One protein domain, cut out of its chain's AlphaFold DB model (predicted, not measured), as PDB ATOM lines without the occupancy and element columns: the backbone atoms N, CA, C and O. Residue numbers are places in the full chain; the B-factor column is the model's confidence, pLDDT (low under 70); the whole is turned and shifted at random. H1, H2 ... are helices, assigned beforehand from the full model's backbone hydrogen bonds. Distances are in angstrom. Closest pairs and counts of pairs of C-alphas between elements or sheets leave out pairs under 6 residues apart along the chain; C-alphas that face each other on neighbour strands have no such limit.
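What this domain is: This is residues 653 to 803 of the 1279 residues of the protein "Interaptin" of Legionella gratiana (UniProt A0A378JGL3). This is an elongated array of short helices: a helical hairpin of H1 and H2, with H3 beside H2, makes one end, and H4 leads from there to a second helical hairpin, H5 and H6. H7 and H8 make the other end, and H9 folds back to H6. The printed part has 151 residues, nine named helices, H1 to H9 in order, and no named strand: all helix. It is compact, with a radius of gyration of the C-alphas of 17.1 A, and spans 52 by 31 by 24 A.

How they stand to each other: Start with H1, residues 653 to 665, which touches H2, residues 674 to 688, at a shallow tilt of 20 degrees, opposite ways; their closest C-alphas are Ile 659 and Ile 684, 5.7 A. H3, residues 692 to 698, is close to H2 but not clearly touching: C-alphas 685 and 695 are 7.4 A apart. H4, residues 712 to 723, is near H2 and meets H5, residues 725 to 732, only through their link. H5 touches H6, residues 740 to 747, at 22 degrees, a shallow tilt, with C-alphas 731 and 740 closest, 5.6 A. H7, residues 757 to 769, only just touches H8, residues 773 to 779, with 3 pairs of C-alphas within 8 A; Phe 767 and Phe 776 are closest, their C-alphas 6.0 A apart. H9, residues 789 to 801, only just touches H6, with 3 such pairs; C-alphas 745 and 801 are closest, 5.9 A. In all nine helices every O i to N i+4 pair is within hydrogen-bond range.

Where its parts are: Find C-alpha 653 at (147.018, 163.709, 146.763), where H1 begins its 18.4 A. H2 runs 21.2 A, H4 16.1 A, H7 18.5 A, and H9 18.8 A to C-alpha 801 at (141.769, 148.521, 153.208).

The domain as a whole: The C-alphas of Gly 703 and Lys 771, the two farthest apart, stand 53.0 A apart. The printed part has no cut. The H3 to H4 link, residues 699 to 711, is long; in it residues 701 to 702 pair antiparallel with 705 to 706. Residues 704, 707 to 711, 735 and 784 are under 70 in pLDDT.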
ATOM      1  N   SER A 653     147.889 163.732 145.574       85.62
ATOM      2  CA  SER A 653     147.018 163.709 146.763       85.62
ATOM      3  C   SER A 653     145.884 164.734 146.686       85.62
ATOM      4  O   SER A 653     144.794 164.472 147.177       85.62
ATOM      5  N   ARG A 654     146.131 165.882 146.040       85.81
ATOM      6  CA  ARG A 654     145.119 166.916 145.814       85.81
ATOM      7  C   ARG A 654     144.038 166.455 144.839       85.81
ATOM      8  O   ARG A 654     142.867 166.619 145.144       85.81
ATOM      9  N   GLN A 655     144.417 165.854 143.712       90.81
ATOM     10  CA  GLN A 655     143.451 165.336 142.738       90.81
ATOM     11  C   GLN A 655     142.578 164.233 143.336       90.81
ATOM     12  O   GLN A 655     141.385 164.217 143.079       90.81
ATOM     13  N   ILE A 656     143.133 163.357 144.182       91.62
ATOM     14  CA  ILE A 656     142.341 162.339 144.896       91.62
ATOM     15  C   ILE A 656     141.254 163.001 145.752       91.62
ATOM     16  O   ILE A 656     140.097 162.607 145.668       91.62
ATOM     17  N   LEU A 657     141.611 164.025 146.537       88.62
ATOM     18  CA  LEU A 657     140.646 164.767 147.355       88.62
ATOM     19  C   LEU A 657     139.589 165.471 146.499       88.62
ATOM     20  O   LEU A 657     138.413 165.446 146.834       88.62
ATOM     21  N   GLU A 658     139.999 166.089 145.391       90.88
ATOM     22  CA  GLU A 658     139.078 166.788 144.492       90.88
ATOM     23  C   GLU A 658     138.130 165.828 143.753       90.88
ATOM     24  O   GLU A 658     136.989 166.201 143.505       90.88
ATOM     25  N   ILE A 659     138.570 164.609 143.418       93.56
ATOM     26  CA  ILE A 659     137.713 163.569 142.822       93.56
ATOM     27  C   ILE A 659     136.739 163.023 143.861       93.56
ATOM     28  O   ILE A 659     135.551 162.932 143.574       93.56
ATOM     29  N   ASN A 660     137.219 162.692 145.063       92.56
ATOM     30  CA  ASN A 660     136.355 162.197 146.132       92.56
ATOM     31  C   ASN A 660     135.304 163.243 146.523       92.56
ATOM     32  O   ASN A 660     134.143 162.888 146.650       92.56
ATOM     33  N   GLY A 661     135.658 164.533 146.552       90.19
ATOM     34  CA  GLY A 661     134.678 165.607 146.743       90.19
ATOM     35  C   GLY A 661     133.583 165.634 145.668       90.19
ATOM     36  O   GLY A 661     132.424 165.837 145.994       90.19
ATOM     37  N   VAL A 662     133.906 165.350 144.398       92.62
ATOM     38  CA  VAL A 662     132.883 165.224 143.337       92.62
ATOM     39  C   VAL A 662     131.982 164.000 143.560       92.62
ATOM     40  O   VAL A 662     130.795 164.065 143.257       92.62
ATOM     41  N   ILE A 663     132.525 162.896 144.083       92.62
ATOM     42  CA  ILE A 663     131.748 161.695 144.434       92.62
ATOM     43  C   ILE A 663     130.808 161.990 145.612       92.62
ATOM     44  O   ILE A 663     129.628 161.658 145.540       92.62
ATOM     45  N   GLU A 664     131.311 162.641 146.660       89.25
ATOM     46  CA  GLU A 664     130.536 163.059 147.834       89.25
ATOM     47  C   GLU A 664     129.427 164.059 147.457       89.25
ATOM     48  O   GLU A 664     128.269 163.871 147.832       89.25
ATOM     49  N   ASP A 665     129.725 165.071 146.637       87.81
ATOM     50  CA  ASP A 665     128.736 166.058 146.175       87.81
ATOM     51  C   ASP A 665     127.585 165.403 145.382       87.81
ATOM     52  O   ASP A 665     126.445 165.874 145.421       87.81
ATOM     53  N   ALA A 666     127.864 164.286 144.702       87.88
ATOM     54  CA  ALA A 666     126.904 163.531 143.901       87.88
ATOM     55  C   ALA A 666     126.088 162.502 144.712       87.88
ATOM     56  O   ALA A 666     125.409 161.663 144.121       87.88
ATOM     57  N   THR A 667     126.126 162.521 146.052       83.56
ATOM     58  CA  THR A 667     125.452 161.518 146.914       83.56
ATOM     59  C   THR A 667     123.970 161.310 146.575       83.56
ATOM     60  O   THR A 667     123.469 160.195 146.672       83.56
ATOM     61  N   ARG A 668     123.262 162.367 146.154       79.12
ATOM     62  CA  ARG A 668     121.821 162.330 145.825       79.12
ATOM     63  C   ARG A 668     121.526 162.272 144.323       79.12
ATOM     64  O   ARG A 668     120.361 162.353 143.932       79.12
ATOM     65  N   ASP A 669     122.560 162.178 143.495       85.38
ATOM     66  CA  ASP A 669     122.422 162.164 142.044       85.38
ATOM     67  C   ASP A 669     122.109 160.752 141.537       85.38
ATOM     68  O   ASP A 669     122.775 159.775 141.881       85.38
ATOM     69  N   ASP A 670     121.120 160.640 140.649       84.88
ATOM     70  CA  ASP A 670     120.844 159.392 139.939       84.88
ATOM     71  C   ASP A 670     121.772 159.264 138.721       84.88
ATOM     72  O   ASP A 670     121.501 159.795 137.638       84.88
ATOM     73  N   LEU A 671     122.877 158.536 138.901       88.69
ATOM     74  CA  LEU A 671     123.869 158.289 137.851       88.69
ATOM     75  C   LEU A 671     123.393 157.312 136.759       88.69
ATOM     76  O   LEU A 671     124.127 157.080 135.801       88.69
ATOM     77  N   THR A 672     122.178 156.753 136.851       83.50
ATOM     78  CA  THR A 672     121.571 156.021 135.722       83.50
ATOM     79  C   THR A 672     121.030 156.969 134.646       83.50
ATOM     80  O   THR A 672     120.837 156.572 133.491       83.50
ATOM     81  N   VAL A 673     120.831 158.244 134.997       85.56
ATOM     82  CA  VAL A 673     120.401 159.298 134.080       85.56
ATOM     83  C   VAL A 673     121.600 159.807 133.281       85.56
ATOM     84  O   VAL A 673     122.539 160.382 133.823       85.56
ATOM     85  N   GLU A 674     121.531 159.653 131.958       84.94
ATOM     86  CA  GLU A 674     122.615 159.963 131.013       84.94
ATOM     87  C   GLU A 674     123.213 161.359 131.185       84.94
ATOM     88  O   GLU A 674     124.430 161.514 131.253       84.94
ATOM     89  N   ARG A 675     122.362 162.383 131.308       86.31
ATOM     90  CA  ARG A 675     122.829 163.761 131.467       86.31
ATOM     91  C   ARG A 675     123.603 163.953 132.772       86.31
ATOM     92  O   ARG A 675     124.686 164.529 132.749       86.31
ATOM     93  N   THR A 676     123.053 163.444 133.870       87.69
ATOM     94  CA  THR A 676     123.646 163.514 135.208       87.69
ATOM     95  C   THR A 676     124.985 162.782 135.249       87.69
ATOM     96  O   THR A 676     125.968 163.331 135.735       87.69
ATOM     97  N   TYR A 677     125.063 161.590 134.649       89.88
ATOM     98  CA  TYR A 677     126.305 160.827 134.533       89.88
ATOM     99  C   TYR A 677     127.381 161.579 133.739       89.88
ATOM    100  O   TYR A 677     128.525 161.670 134.178       89.88
ATOM    101  N   ILE A 678     127.033 162.152 132.582       88.88
ATOM    102  CA  ILE A 678     127.995 162.897 131.759       88.88
ATOM    103  C   ILE A 678     128.521 164.124 132.513       88.88
ATOM    104  O   ILE A 678     129.729 164.359 132.508       88.88
ATOM    105  N   ASP A 679     127.646 164.882 133.180       89.38
ATOM    106  CA  ASP A 679     128.049 166.057 133.963       89.38
ATOM    107  C   ASP A 679     128.938 165.645 135.163       89.38
ATOM    108  O   ASP A 679     129.952 166.294 135.440       89.38
ATOM    109  N   PHE A 680     128.638 164.514 135.811       92.31
ATOM    110  CA  PHE A 680     129.459 163.915 136.868       92.31
ATOM    111  C   PHE A 680     130.870 163.524 136.380       92.31
ATOM    112  O   PHE A 680     131.873 163.946 136.964       92.31
ATOM    113  N   ILE A 681     130.976 162.791 135.267       92.94
ATOM    114  CA  ILE A 681     132.268 162.394 134.677       92.94
ATOM    115  C   ILE A 681     133.053 163.610 134.158       92.94
ATOM    116  O   ILE A 681     134.280 163.662 134.292       92.94
ATOM    117  N   GLU A 682     132.377 164.627 133.617       91.19
ATOM    118  CA  GLU A 682     133.010 165.881 133.190       91.19
ATOM    119  C   GLU A 682     133.611 166.649 134.375       91.19
ATOM    120  O   GLU A 682     134.719 167.184 134.269       91.19
ATOM    121  N   ASN A 683     132.939 166.660 135.530       92.44
ATOM    122  CA  ASN A 683     133.483 167.254 136.750       92.44
ATOM    123  C   ASN A 683     134.768 166.546 137.200       92.44
ATOM    124  O   ASN A 683     135.747 167.227 137.509       92.44
ATOM    125  N   ILE A 684     134.812 165.210 137.144       93.50
ATOM    126  CA  ILE A 684     136.027 164.423 137.423       93.50
ATOM    127  C   ILE A 684     137.139 164.764 136.419       93.50
ATOM    128  O   ILE A 684     138.270 165.057 136.822       93.50
ATOM    129  N   ARG A 685     136.828 164.809 135.114       92.94
ATOM    130  CA  ARG A 685     137.790 165.191 134.061       92.94
ATOM    131  C   ARG A 685     138.409 166.560 134.330       92.94
ATOM    132  O   ARG A 685     139.623 166.728 134.203       92.94
ATOM    133  N   ASN A 686     137.585 167.533 134.716       90.62
ATOM    134  CA  ASN A 686     138.020 168.901 134.986       90.62
ATOM    135  C   ASN A 686     139.002 168.984 136.165       90.62
ATOM    136  O   ASN A 686     139.899 169.825 136.132       90.62
ATOM    137  N   LYS A 687     138.893 168.102 137.173       90.75
ATOM    138  CA  LYS A 687     139.888 167.998 138.263       90.75
ATOM    139  C   LYS A 687     141.198 167.352 137.809       90.75
ATOM    140  O   LYS A 687     142.269 167.676 138.318       90.75
ATOM    141  N   LEU A 688     141.128 166.445 136.836       88.44
ATOM    142  CA  LEU A 688     142.292 165.737 136.301       88.44
ATOM    143  C   LEU A 688     143.078 166.548 135.262       88.44
ATOM    144  O   LEU A 688     144.286 166.360 135.142       88.44
ATOM    145  N   GLY A 689     142.420 167.449 134.527       85.19
ATOM    146  CA  GLY A 689     143.050 168.237 133.463       85.19
ATOM    147  C   GLY A 689     143.385 167.424 132.204       85.19
ATOM    148  O   GLY A 689     144.303 167.786 131.472       85.19
ATOM    149  N   ILE A 690     142.664 166.324 131.960       86.31
ATOM    150  CA  ILE A 690     142.899 165.393 130.841       86.31
ATOM    151  C   ILE A 690     142.068 165.790 129.606       86.31
ATOM    152  O   ILE A 690     140.970 166.355 129.709       86.31
ATOM    153  N   GLU A 691     142.609 165.498 128.422       83.62
ATOM    154  CA  GLU A 691     141.966 165.715 127.123       83.62
ATOM    155  C   GLU A 691     140.649 164.924 127.004       83.62
ATOM    156  O   GLU A 691     140.521 163.793 127.475       83.62
ATOM    157  N   LYS A 692     139.630 165.558 126.414       83.19
ATOM    158  CA  LYS A 692     138.238 165.093 126.465       83.19
ATOM    159  C   LYS A 692     138.018 163.786 125.703       83.19
ATOM    160  O   LYS A 692     137.300 162.921 126.194       83.19
ATOM    161  N   THR A 693     138.628 163.636 124.530       80.50
ATOM    162  CA  THR A 693     138.290 162.581 123.564       80.50
ATOM    163  C   THR A 693     138.596 161.185 124.099       80.50
ATOM    164  O   THR A 693     137.705 160.336 124.168       80.50
ATOM    165  N   ASN A 694     139.832 160.949 124.545       80.19
ATOM    166  CA  ASN A 694     140.228 159.635 125.063       80.19
ATOM    167  C   ASN A 694     139.622 159.351 126.445       80.19
ATOM    168  O   ASN A 694     139.279 158.209 126.745       80.19
ATOM    169  N   PHE A 695     139.451 160.387 127.275       87.38
ATOM    170  CA  PHE A 695     138.820 160.263 128.592       87.38
ATOM    171  C   PHE A 695     137.371 159.790 128.481       87.38
ATOM    172  O   PHE A 695     136.987 158.825 129.129       87.38
ATOM    173  N   TYR A 696     136.583 160.403 127.602       87.56
ATOM    174  CA  TYR A 696     135.172 160.061 127.425       87.56
ATOM    175  C   TYR A 696     134.985 158.608 126.987       87.56
ATOM    176  O   TYR A 696     134.135 157.902 127.527       87.56
ATOM    177  N   LYS A 697     135.856 158.122 126.096       82.75
ATOM    178  CA  LYS A 697     135.852 156.725 125.657       82.75
ATOM    179  C   LYS A 697     136.071 155.740 126.813       82.75
ATOM    180  O   LYS A 697     135.386 154.724 126.868       82.75
ATOM    181  N   ALA A 698     136.972 156.046 127.750       83.56
ATOM    182  CA  ALA A 698     137.239 155.197 128.917       83.56
ATOM    183  C   ALA A 698     136.045 155.094 129.891       83.56
ATOM    184  O   ALA A 698     135.961 154.137 130.655       83.56
ATOM    185  N   PHE A 699     135.111 156.048 129.830       88.06
ATOM    186  CA  PHE A 699     133.900 156.107 130.654       88.06
ATOM    187  C   PHE A 699     132.607 155.827 129.860       88.06
ATOM    188  O   PHE A 699     131.518 156.147 130.338       88.06
ATOM    189  N   ASN A 700     132.721 155.219 128.669       85.88
ATOM    190  CA  ASN A 700     131.615 154.874 127.760       85.88
ATOM    191  C   ASN A 700     130.773 156.075 127.273       85.88
ATOM    192  O   ASN A 700     129.560 155.961 127.082       85.88
ATOM    193  N   ILE A 701     131.417 157.220 127.026       82.81
ATOM    194  CA  ILE A 701     130.797 158.428 126.463       82.81
ATOM    195  C   ILE A 701     131.301 158.638 125.024       82.81
ATOM    196  O   ILE A 701     132.505 158.738 124.783       82.81
ATOM    197  N   VAL A 702     130.384 158.749 124.057       78.88
ATOM    198  CA  VAL A 702     130.676 159.052 122.644       78.88
ATOM    199  C   VAL A 702     129.988 160.362 122.262       78.88
ATOM    200  O   VAL A 702     128.763 160.465 122.188       78.88
ATOM    201  N   GLY A 703     130.785 161.407 122.028       72.69
ATOM    202  CA  GLY A 703     130.261 162.760 121.838       72.69
ATOM    203  C   GLY A 703     129.633 163.296 123.129       72.69
ATOM    204  O   GLY A 703     130.354 163.579 124.081       72.69
ATOM    205  N   ASN A 704     128.304 163.439 123.144       69.62
ATOM    206  CA  ASN A 704     127.507 163.837 124.315       69.62
ATOM    207  C   ASN A 704     126.470 162.763 124.710       69.62
ATOM    208  O   ASN A 704     125.520 163.093 125.412       69.62
ATOM    209  N   ASN A 705     126.629 161.524 124.233       73.19
ATOM    210  CA  ASN A 705     125.718 160.416 124.518       73.19
ATOM    211  C   ASN A 705     126.488 159.191 125.049       73.19
ATOM    212  O   ASN A 705     127.711 159.115 124.907       73.19
ATOM    213  N   PHE A 706     125.779 158.207 125.601       72.81
ATOM    214  CA  PHE A 706     126.334 156.884 125.895       72.81
ATOM    215  C   PHE A 706     126.735 156.123 124.624       72.81
ATOM    216  O   PHE A 706     126.069 156.215 123.590       72.81
ATOM    217  N   ASP A 707     127.796 155.317 124.718       64.25
ATOM    218  CA  ASP A 707     128.147 154.344 123.680       64.25
ATOM    219  C   ASP A 707     127.050 153.254 123.572       64.25
ATOM    220  O   ASP A 707     126.788 152.552 124.554       64.25
ATOM    221  N   PRO A 708     126.391 153.079 122.408       48.78
ATOM    222  CA  PRO A 708     125.326 152.094 122.230       48.78
ATOM    223  C   PRO A 708     125.801 150.630 122.257       48.78
ATOM    224  O   PRO A 708     124.954 149.740 122.331       48.78
ATOM    225  N   LEU A 709     127.111 150.358 122.188       48.56
ATOM    226  CA  LEU A 709     127.651 148.995 122.084       48.56
ATOM    227  C   LEU A 709     128.107 148.388 123.420       48.56
ATOM    228  O   LEU A 709     128.193 147.168 123.502       48.56
ATOM    229  N   THR A 710     128.351 149.176 124.475       57.78
ATOM    230  CA  THR A 710     128.667 148.659 125.827       57.78
ATOM    231  C   THR A 710     128.413 149.719 126.912       57.78
ATOM    232  O   THR A 710     129.087 150.743 126.946       57.78
ATOM    233  N   LYS A 711     127.479 149.470 127.843       59.81
ATOM    234  CA  LYS A 711     127.273 150.302 129.053       59.81
ATOM    235  C   LYS A 711     127.997 149.781 130.305       59.81
ATOM    236  O   LYS A 711     127.841 150.352 131.376       59.81
ATOM    237  N   SER A 712     128.825 148.741 130.194       74.25
ATOM    238  CA  SER A 712     129.334 147.997 131.359       74.25
ATOM    239  C   SER A 712     130.076 148.851 132.398       74.25
ATOM    240  O   SER A 712     129.855 148.651 133.590       74.25
ATOM    241  N   THR A 713     130.907 149.822 131.993       83.44
ATOM    242  CA  THR A 713     131.624 150.691 132.951       83.44
ATOM    243  C   THR A 713     130.695 151.718 133.592       83.44
ATOM    244  O   THR A 713     130.750 151.917 134.803       83.44
ATOM    245  N   ALA A 714     129.821 152.354 132.803       83.88
ATOM    246  CA  ALA A 714     128.854 153.328 133.309       83.88
ATOM    247  C   ALA A 714     127.861 152.677 134.286       83.88
ATOM    248  O   ALA A 714     127.623 153.210 135.371       83.88
ATOM    249  N   ASP A 715     127.364 151.483 133.949       85.88
ATOM    250  CA  ASP A 715     126.488 150.686 134.807       85.88
ATOM    251  C   ASP A 715     127.208 150.267 136.099       85.88
ATOM    252  O   ASP A 715     126.623 150.343 137.180       85.88
ATOM    253  N   ALA A 716     128.487 149.878 136.023       88.06
ATOM    254  CA  ALA A 716     129.288 149.550 137.203       88.06
ATOM    255  C   ALA A 716     129.503 150.770 138.114       88.06
ATOM    256  O   ALA A 716     129.361 150.650 139.331       88.06
ATOM    257  N   ILE A 717     129.790 151.947 137.548       91.50
ATOM    258  CA  ILE A 717     129.942 153.198 138.308       91.50
ATOM    259  C   ILE A 717     128.633 153.563 139.004       91.50
ATOM    260  O   ILE A 717     128.648 153.800 140.212       91.50
ATOM    261  N   ALA A 718     127.513 153.554 138.276       89.44
ATOM    262  CA  ALA A 718     126.199 153.858 138.833       89.44
ATOM    263  C   ALA A 718     125.788 152.842 139.912       89.44
ATOM    264  O   ALA A 718     125.319 153.241 140.978       89.44
ATOM    265  N   LYS A 719     126.033 151.540 139.691       90.88
ATOM    266  CA  LYS A 719     125.778 150.478 140.680       90.88
ATOM    267  C   LYS A 719     126.594 150.693 141.952       90.88
ATOM    268  O   LYS A 719     126.030 150.651 143.039       90.88
ATOM    269  N   GLN A 720     127.902 150.937 141.840       91.69
ATOM    270  CA  GLN A 720     128.750 151.160 143.017       91.69
ATOM    271  C   GLN A 720     128.385 152.449 143.753       91.69
ATOM    272  O   GLN A 720     128.376 152.462 144.980       91.69
ATOM    273  N   HIS A 721     128.034 153.512 143.025       92.31
ATOM    274  CA  HIS A 721     127.581 154.770 143.620       92.31
ATOM    275  C   HIS A 721     126.296 154.576 144.427       92.31
ATOM    276  O   HIS A 721     126.235 154.958 145.590       92.31
ATOM    277  N   LYS A 722     125.319 153.865 143.855       90.31
ATOM    278  CA  LYS A 722     124.074 153.500 144.537       90.31
ATOM    279  C   LYS A 722     124.318 152.608 145.756       90.31
ATOM    280  O   LYS A 722     123.822 152.887 146.840       90.31
ATOM    281  N   ASN A 723     125.167 151.586 145.620       90.62
ATOM    282  CA  ASN A 723     125.543 150.705 146.731       90.62
ATOM    283  C   ASN A 723     126.240 151.451 147.885       90.62
ATOM    284  O   ASN A 723     126.223 150.978 149.026       90.62
ATOM    285  N   ASN A 724     126.826 152.613 147.591       91.62
ATOM    286  CA  ASN A 724     127.465 153.511 148.541       91.62
ATOM    287  C   ASN A 724     126.541 154.605 149.096       91.62
ATOM    288  O   ASN A 724     126.975 155.286 150.018       91.62
ATOM    289  N   GLU A 725     125.303 154.772 148.616       89.62
ATOM    290  CA  GLU A 725     124.429 155.916 148.945       89.62
ATOM    291  C   GLU A 725     124.326 156.165 150.461       89.62
ATOM    292  O   GLU A 725     124.641 157.253 150.936       89.62
ATOM    293  N   LYS A 726     124.001 155.132 151.251       88.88
ATOM    294  CA  LYS A 726     123.903 155.251 152.720       88.88
ATOM    295  C   LYS A 726     125.232 155.469 153.427       88.88
ATOM    296  O   LYS A 726     125.261 156.093 154.480       88.88
ATOM    297  N   LEU A 727     126.331 154.983 152.859       90.19
ATOM    298  CA  LEU A 727     127.666 155.242 153.397       90.19
ATOM    299  C   LEU A 727     128.126 156.670 153.072       90.19
ATOM    300  O   LEU A 727     128.821 157.279 153.875       90.19
ATOM    301  N   LEU A 728     127.742 157.211 151.916       89.62
ATOM    302  CA  LEU A 728     128.025 158.591 151.527       89.62
ATOM    303  C   LEU A 728     127.200 159.584 152.361       89.62
ATOM    304  O   LEU A 728     127.761 160.561 152.848       89.62
ATOM    305  N   GLU A 729     125.916 159.294 152.613       88.19
ATOM    306  CA  GLU A 729     125.089 160.054 153.568       88.19
ATOM    307  C   GLU A 729     125.757 160.103 154.955       88.19
ATOM    308  O   GLU A 729     125.963 161.178 155.513       88.19
ATOM    309  N   GLU A 730     126.180 158.945 155.467       87.50
ATOM    310  CA  GLU A 730     126.890 158.808 156.744       87.50
ATOM    311  C   GLU A 730     128.216 159.598 156.785       87.50
ATOM    312  O   GLU A 730     128.610 160.130 157.824       87.50
ATOM    313  N   LEU A 731     128.923 159.701 155.652       85.88
ATOM    314  CA  LEU A 731     130.176 160.452 155.542       85.88
ATOM    315  C   LEU A 731     129.955 161.975 155.598       85.88
ATOM    316  O   LEU A 731     130.782 162.689 156.185       85.88
ATOM    317  N   ASP A 732     128.859 162.465 155.010       81.44
ATOM    318  CA  ASP A 732     128.471 163.883 154.992       81.44
ATOM    319  C   ASP A 732     127.952 164.350 156.370       81.44
ATOM    320  O   ASP A 732     128.193 165.488 156.790       81.44
ATOM    321  N   GLU A 733     127.348 163.453 157.159       81.25
ATOM    322  CA  GLU A 733     126.820 163.787 158.484       81.25
ATOM    323  C   GLU A 733     127.917 164.232 159.492       81.25
ATOM    324  O   GLU A 733     128.873 163.502 159.782       81.25
ATOM    325  N   PRO A 734     127.809 165.436 160.108       71.50
ATOM    326  CA  PRO A 734     128.804 165.933 161.069       71.50
ATOM    327  C   PRO A 734     128.948 165.082 162.344       71.50
ATOM    328  O   PRO A 734     130.019 165.057 162.958       71.50
ATOM    329  N   ASP A 735     127.874 164.401 162.746       69.25
ATOM    330  CA  ASP A 735     127.789 163.547 163.935       69.25
ATOM    331  C   ASP A 735     127.351 162.112 163.582       69.25
ATOM    332  O   ASP A 735     126.730 161.455 164.416       69.25
ATOM    333  N   GLY A 736     127.721 161.628 162.387       73.25
ATOM    334  CA  GLY A 736     127.461 160.252 161.948       73.25
ATOM    335  C   GLY A 736     127.822 159.192 163.000       73.25
ATOM    336  O   GLY A 736     128.722 159.377 163.839       73.25
ATOM    337  N   GLU A 737     127.082 158.084 162.964       73.94
ATOM    338  CA  GLU A 737     127.291 156.882 163.763       73.94
ATOM    339  C   GLU A 737     128.731 156.335 163.646       73.94
ATOM    340  O   GLU A 737     129.327 155.968 164.664       73.94
ATOM    341  N   LEU A 738     129.335 156.314 162.458       83.75
ATOM    342  CA  LEU A 738     130.659 155.749 162.187       83.75
ATOM    343  C   LEU A 738     131.754 156.815 162.030       83.75
ATOM    344  O   LEU A 738     131.542 157.934 161.566       83.75
ATOM    345  N   ASN A 739     132.999 156.452 162.352       86.62
ATOM    346  CA  ASN A 739     134.147 157.296 162.024       86.62
ATOM    347  C   ASN A 739     134.318 157.436 160.496       86.62
ATOM    348  O   ASN A 739     134.403 156.440 159.775       86.62
ATOM    349  N   LYS A 740     134.490 158.673 160.011       85.25
ATOM    350  CA  LYS A 740     134.646 159.001 158.580       85.25
ATOM    351  C   LYS A 740     135.727 158.183 157.860       85.25
ATOM    352  O   LYS A 740     135.568 157.850 156.692       85.25
ATOM    353  N   LYS A 741     136.822 157.812 158.532       86.06
ATOM    354  CA  LYS A 741     137.886 156.979 157.939       86.06
ATOM    355  C   LYS A 741     137.465 155.521 157.748       86.06
ATOM    356  O   LYS A 741     137.927 154.895 156.796       86.06
ATOM    357  N   LEU A 742     136.614 154.989 158.629       88.56
ATOM    358  CA  LEU A 742     136.030 153.654 158.482       88.56
ATOM    359  C   LEU A 742     135.034 153.638 157.319       88.56
ATOM    360  O   LEU A 742     135.101 152.761 156.459       88.56
ATOM    361  N   VAL A 743     134.180 154.660 157.255       88.56
ATOM    362  CA  VAL A 743     133.208 154.860 156.172       88.56
ATOM    363  C   VAL A 743     133.918 155.011 154.824       88.56
ATOM    364  O   VAL A 743     133.607 154.285 153.885       88.56
ATOM    365  N   ALA A 744     134.965 155.835 154.740       86.75
ATOM    366  CA  ALA A 744     135.774 155.977 153.528       86.75
ATOM    367  C   ALA A 744     136.476 154.668 153.114       86.75
ATOM    368  O   ALA A 744     136.576 154.363 151.925       86.75
ATOM    369  N   ALA A 745     136.959 153.858 154.069       88.12
ATOM    370  CA  ALA A 745     137.541 152.547 153.765       88.12
ATOM    371  C   ALA A 745     136.505 151.589 153.155       88.12
ATOM    372  O   ALA A 745     136.834 150.846 152.228       88.12
ATOM    373  N   LEU A 746     135.258 151.654 153.629       89.19
ATOM    374  CA  LEU A 746     134.138 150.923 153.053       89.19
ATOM    375  C   LEU A 746     133.767 151.472 151.681       89.19
ATOM    376  O   LEU A 746     133.746 150.702 150.738       89.19
ATOM    377  N   ILE A 747     133.535 152.766 151.491       91.19
ATOM    378  CA  ILE A 747     133.093 153.318 150.194       91.19
ATOM    379  C   ILE A 747     134.031 152.928 149.032       91.19
ATOM    380  O   ILE A 747     133.586 152.656 147.917       91.19
ATOM    381  N   ARG A 748     135.337 152.810 149.303       90.25
ATOM    382  CA  ARG A 748     136.354 152.432 148.308       90.25
ATOM    383  C   ARG A 748     136.219 150.993 147.789       90.25
ATOM    384  O   ARG A 748     136.676 150.723 146.678       90.25
ATOM    385  N   ILE A 749     135.706 150.043 148.575       88.25
ATOM    386  CA  ILE A 749     135.638 148.623 148.166       88.25
ATOM    387  C   ILE A 749     134.368 148.323 147.374       88.25
ATOM    388  O   ILE A 749     133.306 148.866 147.671       88.25
ATOM    389  N   GLU A 750     134.488 147.422 146.404       87.31
ATOM    390  CA  GLU A 750     133.369 146.974 145.578       87.31
ATOM    391  C   GLU A 750     132.302 146.258 146.417       87.31
ATOM    392  O   GLU A 750     132.624 145.507 147.342       87.31
ATOM    393  N   LYS A 751     131.029 146.507 146.098       87.50
ATOM    394  CA  LYS A 751     129.866 145.899 146.757       87.50
ATOM    395  C   LYS A 751     128.902 145.353 145.736       87.50
ATOM    396  O   LYS A 751     128.619 146.007 144.732       87.50
ATOM    397  N   GLU A 752     128.323 144.205 146.046       85.50
ATOM    398  CA  GLU A 752     127.226 143.659 145.252       85.50
ATOM    399  C   GLU A 752     125.871 144.258 145.651       85.50
ATOM    400  O   GLU A 752     125.036 144.486 144.778       85.50
ATOM    401  N   GLU A 753     125.686 144.590 146.934       85.38
ATOM    402  CA  GLU A 753     124.432 145.091 147.516       85.38
ATOM    403  C   GLU A 753     124.624 146.425 148.268       85.38
ATOM    404  O   GLU A 753     125.706 146.715 148.785       85.38
ATOM    405  N   GLU A 754     123.549 147.215 148.368       88.12
ATOM    406  CA  GLU A 754     123.475 148.468 149.141       88.12
ATOM    407  C   GLU A 754     123.588 148.220 150.653       88.12
ATOM    408  O   GLU A 754     123.045 147.241 151.169       88.12
ATOM    409  N   PHE A 755     124.254 149.115 151.392       87.00
ATOM    410  CA  PHE A 755     124.243 149.107 152.862       87.00
ATOM    411  C   PHE A 755     122.942 149.704 153.405       87.00
ATOM    412  O   PHE A 755     122.557 150.808 153.034       87.00
ATOM    413  N   SER A 756     122.273 148.989 154.311       86.81
ATOM    414  CA  SER A 756     121.139 149.534 155.057       86.81
ATOM    415  C   SER A 756     121.612 150.251 156.325       86.81
ATOM    416  O   SER A 756     122.715 150.009 156.817       86.81
ATOM    417  N   VAL A 757     120.748 151.088 156.908       84.69
ATOM    418  CA  VAL A 757     121.012 151.730 158.210       84.69
ATOM    419  C   VAL A 757     121.277 150.681 159.301       84.69
ATOM    420  O   VAL A 757     122.171 150.852 160.120       84.69
ATOM    421  N   ALA A 758     120.567 149.546 159.272       85.62
ATOM    422  CA  ALA A 758     120.782 148.458 160.226       85.62
ATOM    423  C   ALA A 758     122.180 147.824 160.094       85.62
ATOM    424  O   ALA A 758     122.796 147.496 161.109       85.62
ATOM    425  N   ASP A 759     122.700 147.698 158.867       87.44
ATOM    426  CA  ASP A 759     124.054 147.178 158.624       87.44
ATOM    427  C   ASP A 759     125.123 148.134 159.174       87.44
ATOM    428  O   ASP A 759     126.112 147.689 159.757       87.44
ATOM    429  N   ILE A 760     124.906 149.448 159.033       87.69
ATOM    430  CA  ILE A 760     125.774 150.505 159.578       87.69
ATOM    431  C   ILE A 760     125.790 150.451 161.112       87.69
ATOM    432  O   ILE A 760     126.865 150.396 161.713       87.69
ATOM    433  N   THR A 761     124.621 150.366 161.752       86.31
ATOM    434  CA  THR A 761     124.524 150.252 163.214       86.31
ATOM    435  C   THR A 761     125.138 148.943 163.730       86.31
ATOM    436  O   THR A 761     125.812 148.937 164.763       86.31
ATOM    437  N   HIS A 762     124.960 147.822 163.016       86.81
ATOM    438  CA  HIS A 762     125.600 146.550 163.368       86.81
ATOM    439  C   HIS A 762     127.127 146.641 163.267       86.81
ATOM    440  O   HIS A 762     127.829 146.276 164.212       86.81
ATOM    441  N   LEU A 763     127.638 147.183 162.159       88.69
ATOM    442  CA  LEU A 763     129.062 147.428 161.958       88.69
ATOM    443  C   LEU A 763     129.636 148.303 163.076       88.69
ATOM    444  O   LEU A 763     130.683 147.962 163.620       88.69
ATOM    445  N   LYS A 764     128.944 149.389 163.445       86.75
ATOM    446  CA  LYS A 764     129.347 150.260 164.553       86.75
ATOM    447  C   LYS A 764     129.475 149.480 165.850       86.75
ATOM    448  O   LYS A 764     130.500 149.567 166.514       86.75
ATOM    449  N   LYS A 765     128.442 148.712 166.200       85.56
ATOM    450  CA  LYS A 765     128.416 147.939 167.440       85.56
ATOM    451  C   LYS A 765     129.600 146.973 167.517       85.56
ATOM    452  O   LYS A 765     130.327 146.988 168.506       85.56
ATOM    453  N   VAL A 766     129.811 146.175 166.467       87.50
ATOM    454  CA  VAL A 766     130.923 145.214 166.424       87.50
ATOM    455  C   VAL A 766     132.262 145.945 166.458       87.50
ATOM    456  O   VAL A 766     133.167 145.536 167.183       87.50
ATOM    457  N   PHE A 767     132.388 147.055 165.724       88.44
ATOM    458  CA  PHE A 767     133.590 147.879 165.753       88.44
ATOM    459  C   PHE A 767     133.881 148.374 167.168       88.44
ATOM    460  O   PHE A 767     134.983 148.138 167.647       88.44
ATOM    461  N   ASP A 768     132.911 148.986 167.854       81.19
ATOM    462  CA  ASP A 768     133.029 149.538 169.210       81.19
ATOM    463  C   ASP A 768     133.417 148.461 170.244       81.19
ATOM    464  O   ASP A 768     134.313 148.699 171.060       81.19
ATOM    465  N   GLU A 769     132.817 147.269 170.166       82.12
ATOM    466  CA  GLU A 769     133.051 146.140 171.084       82.12
ATOM    467  C   GLU A 769     134.416 145.452 170.874       82.12
ATOM    468  O   GLU A 769     135.004 144.941 171.832       82.12
ATOM    469  N   SER A 770     134.965 145.501 169.657       82.25
ATOM    470  CA  SER A 770     136.228 144.841 169.303       82.25
ATOM    471  C   SER A 770     137.459 145.557 169.866       82.25
ATOM    472  O   SER A 770     137.603 146.781 169.740       82.25
ATOM    473  N   LYS A 771     138.403 144.801 170.438       74.12
ATOM    474  CA  LYS A 771     139.671 145.336 170.975       74.12
ATOM    475  C   LYS A 771     140.722 145.509 169.894       74.12
ATOM    476  O   LYS A 771     141.487 146.473 169.916       74.12
ATOM    477  N   ASP A 772     140.754 144.575 168.958       75.06
ATOM    478  CA  ASP A 772     141.675 144.567 167.840       75.06
ATOM    479  C   ASP A 772     140.957 144.203 166.539       75.06
ATOM    480  O   ASP A 772     139.756 143.930 166.488       75.06
ATOM    481  N   ILE A 773     141.716 144.275 165.454       79.38
ATOM    482  CA  ILE A 773     141.192 144.066 164.115       79.38
ATOM    483  C   ILE A 773     140.833 142.599 163.837       79.38
ATOM    484  O   ILE A 773     139.988 142.333 162.987       79.38
ATOM    485  N   GLU A 774     141.465 141.649 164.528       80.00
ATOM    486  CA  GLU A 774     141.204 140.220 164.348       80.00
ATOM    487  C   GLU A 774     139.882 139.840 165.018       80.00
ATOM    488  O   GLU A 774     139.051 139.193 164.389       80.00
ATOM    489  N   GLU A 775     139.638 140.323 166.241       84.06
ATOM    490  CA  GLU A 775     138.342 140.216 166.926       84.06
ATOM    491  C   GLU A 775     137.230 140.855 166.078       84.06
ATOM    492  O   GLU A 775     136.226 140.200 165.793       84.06
ATOM    493  N   PHE A 776     137.476 142.056 165.537       89.50
ATOM    494  CA  PHE A 776     136.539 142.738 164.638       89.50
ATOM    495  C   PHE A 776     136.160 141.894 163.425       89.50
ATOM    496  O   PHE A 776     134.978 141.683 163.163       89.50
ATOM    497  N   PHE A 777     137.138 141.374 162.682       87.50
ATOM    498  CA  PHE A 777     136.823 140.533 161.534       87.50
ATOM    499  C   PHE A 777     136.323 139.149 161.938       87.50
ATOM    500  O   PHE A 777     135.640 138.532 161.140       87.50
ATOM    501  N   ASN A 778     136.566 138.625 163.131       84.94
ATOM    502  CA  ASN A 778     135.953 137.354 163.525       84.94
ATOM    503  C   ASN A 778     134.452 137.512 163.800       84.94
ATOM    504  O   ASN A 778     133.663 136.650 163.406       84.94
ATOM    505  N   GLU A 779     134.053 138.629 164.405       84.94
ATOM    506  CA  GLU A 779     132.670 138.877 164.815       84.94
ATOM    507  C   GLU A 779     131.832 139.579 163.741       84.94
ATOM    508  O   GLU A 779     130.631 139.324 163.633       84.94
ATOM    509  N   TRP A 780     132.447 140.422 162.906       86.75
ATOM    510  CA  TRP A 780     131.709 141.210 161.927       86.75
ATOM    511  C   TRP A 780     131.159 140.352 160.785       86.75
ATOM    512  O   TRP A 780     131.885 139.612 160.098       86.75
ATOM    513  N   LYS A 781     129.855 140.519 160.550       83.94
ATOM    514  CA  LYS A 781     129.137 140.044 159.370       83.94
ATOM    515  C   LYS A 781     128.626 141.268 158.600       83.94
ATOM    516  O   LYS A 781     127.965 142.109 159.206       83.94
ATOM    517  N   PRO A 782     128.916 141.401 157.290       80.56
ATOM    518  CA  PRO A 782     128.514 142.584 156.522       80.56
ATOM    519  C   PRO A 782     127.010 142.856 156.511       80.56
ATOM    520  O   PRO A 782     126.596 144.004 156.380       80.56
ATOM    521  N   LYS A 783     126.223 141.790 156.652       77.19
ATOM    522  CA  LYS A 783     124.772 141.788 156.774       77.19
ATOM    523  C   LYS A 783     124.389 140.981 158.009       77.19
ATOM    524  O   LYS A 783     125.062 139.995 158.319       77.19
ATOM    525  N   ASP A 784     123.287 141.339 158.664       69.88
ATOM    526  CA  ASP A 784     122.718 140.578 159.793       69.88
ATOM    527  C   ASP A 784     122.025 139.279 159.308       69.88
ATOM    528  O   ASP A 784     120.814 139.090 159.420       69.88
ATOM    529  N   ARG A 785     122.802 138.411 158.646       76.94
ATOM    530  CA  ARG A 785     122.416 137.110 158.070       76.94
ATOM    531  C   ARG A 785     123.631 136.172 158.006       76.94
ATOM    532  O   ARG A 785     124.747 136.551 158.362       76.94
ATOM    533  N   ASP A 786     123.422 134.930 157.568       77.56
ATOM    534  CA  ASP A 786     124.527 134.000 157.307       77.56
ATOM    535  C   ASP A 786     125.405 134.479 156.142       77.56
ATOM    536  O   ASP A 786     124.912 135.060 155.177       77.56
ATOM    537  N   LEU A 787     126.716 134.242 156.258       78.81
ATOM    538  CA  LEU A 787     127.710 134.698 155.285       78.81
ATOM    539  C   LEU A 787     127.479 134.027 153.927       78.81
ATOM    540  O   LEU A 787     127.541 132.805 153.814       78.81
ATOM    541  N   THR A 788     127.263 134.843 152.900       79.81
ATOM    542  CA  THR A 788     127.350 134.419 151.499       79.81
ATOM    543  C   THR A 788     128.796 134.513 150.989       79.81
ATOM    544  O   THR A 788     129.654 135.143 151.619       79.81
ATOM    545  N   ASP A 789     129.081 133.942 149.816       73.12
ATOM    546  CA  ASP A 789     130.394 134.091 149.163       73.12
ATOM    547  C   ASP A 789     130.725 135.572 148.908       73.12
ATOM    548  O   ASP A 789     131.844 136.022 149.154       73.12
ATOM    549  N   ASN A 790     129.721 136.371 148.527       75.50
ATOM    550  CA  ASN A 790     129.866 137.815 148.335       75.50
ATOM    551  C   ASN A 790     130.180 138.552 149.647       75.50
ATOM    552  O   ASN A 790     131.004 139.467 149.654       75.50
ATOM    553  N   ASP A 791     129.571 138.143 150.765       79.62
ATOM    554  CA  ASP A 791     129.866 138.727 152.079       79.62
ATOM    555  C   ASP A 791     131.296 138.384 152.531       79.62
ATOM    556  O   ASP A 791     131.983 139.208 153.136       79.62
ATOM    557  N   THR A 792     131.777 137.187 152.186       80.31
ATOM    558  CA  THR A 792     133.159 136.759 152.449       80.31
ATOM    559  C   THR A 792     134.155 137.588 151.636       80.31
ATOM    560  O   THR A 792     135.111 138.121 152.199       80.31
ATOM    561  N   LEU A 793     133.891 137.800 150.342       76.94
ATOM    562  CA  LEU A 793     134.717 138.652 149.478       76.94
ATOM    563  C   LEU A 793     134.753 140.108 149.955       76.94
ATOM    564  O   LEU A 793     135.817 140.729 149.991       76.94
ATOM    565  N   LEU A 794     133.606 140.654 150.368       83.38
ATOM    566  CA  LEU A 794     133.515 142.007 150.916       83.38
ATOM    567  C   LEU A 794     134.354 142.150 152.193       83.38
ATOM    568  O   LEU A 794     135.058 143.146 152.383       83.38
ATOM    569  N   LYS A 795     134.318 141.131 153.052       84.75
ATOM    570  CA  LYS A 795     135.100 141.065 154.284       84.75
ATOM    571  C   LYS A 795     136.600 141.019 154.007       84.75
ATOM    572  O   LYS A 795     137.345 141.823 154.566       84.75
ATOM    573  N   GLU A 796     137.036 140.167 153.084       79.50
ATOM    574  CA  GLU A 796     138.431 140.106 152.636       79.50
ATOM    575  C   GLU A 796     138.899 141.419 151.987       79.50
ATOM    576  O   GLU A 796     140.031 141.863 152.208       79.50
ATOM    577  N   ALA A 797     138.039 142.075 151.204       79.00
ATOM    578  CA  ALA A 797     138.335 143.370 150.605       79.00
ATOM    579  C   ALA A 797     138.498 144.465 151.673       79.00
ATOM    580  O   ALA A 797     139.432 145.270 151.586       79.00
ATOM    581  N   LEU A 798     137.651 144.468 152.710       85.38
ATOM    582  CA  LEU A 798     137.782 145.402 153.826       85.38
ATOM    583  C   LEU A 798     139.048 145.131 154.645       85.38
ATOM    584  O   LEU A 798     139.738 146.087 154.980       85.38
ATOM    585  N   MET A 799     139.414 143.868 154.897       81.69
ATOM    586  CA  MET A 799     140.675 143.512 155.576       81.69
ATOM    587  C   MET A 799     141.907 144.109 154.884       81.69
ATOM    588  O   MET A 799     142.882 144.470 155.539       81.69
ATOM    589  N   LYS A 800     141.865 144.244 153.552       77.06
ATOM    590  CA  LYS A 800     142.948 144.855 152.768       77.06
ATOM    591  C   LYS A 800     142.985 146.385 152.883       77.06
ATOM    592  O   LYS A 800     144.060 146.965 152.755       77.06
ATOM    593  N   GLN A 801     141.844 147.053 153.084       79.12
ATOM    594  CA  GLN A 801     141.769 148.521 153.208       79.12
ATOM    595  C   GLN A 801     141.929 149.004 154.654       79.12
ATOM    596  O   GLN A 801     142.642 149.973 154.925       79.12
ATOM    597  N   LEU A 802     141.266 148.329 155.588       84.06
ATOM    598  CA  LEU A 802     141.319 148.608 157.011       84.06
ATOM    599  C   LEU A 802     142.566 147.937 157.580       84.06
ATOM    600  O   LEU A 802     142.534 146.812 158.054       84.06
ATOM    601  N   THR A 803     143.706 148.612 157.482       77.44
ATOM    602  CA  THR A 803     144.948 148.094 158.068       77.44
ATOM    603  C   THR A 803     144.879 148.137 159.598       77.44
ATOM    604  O   THR A 803     144.174 148.987 160.153       77.44
TER     605      THR A 803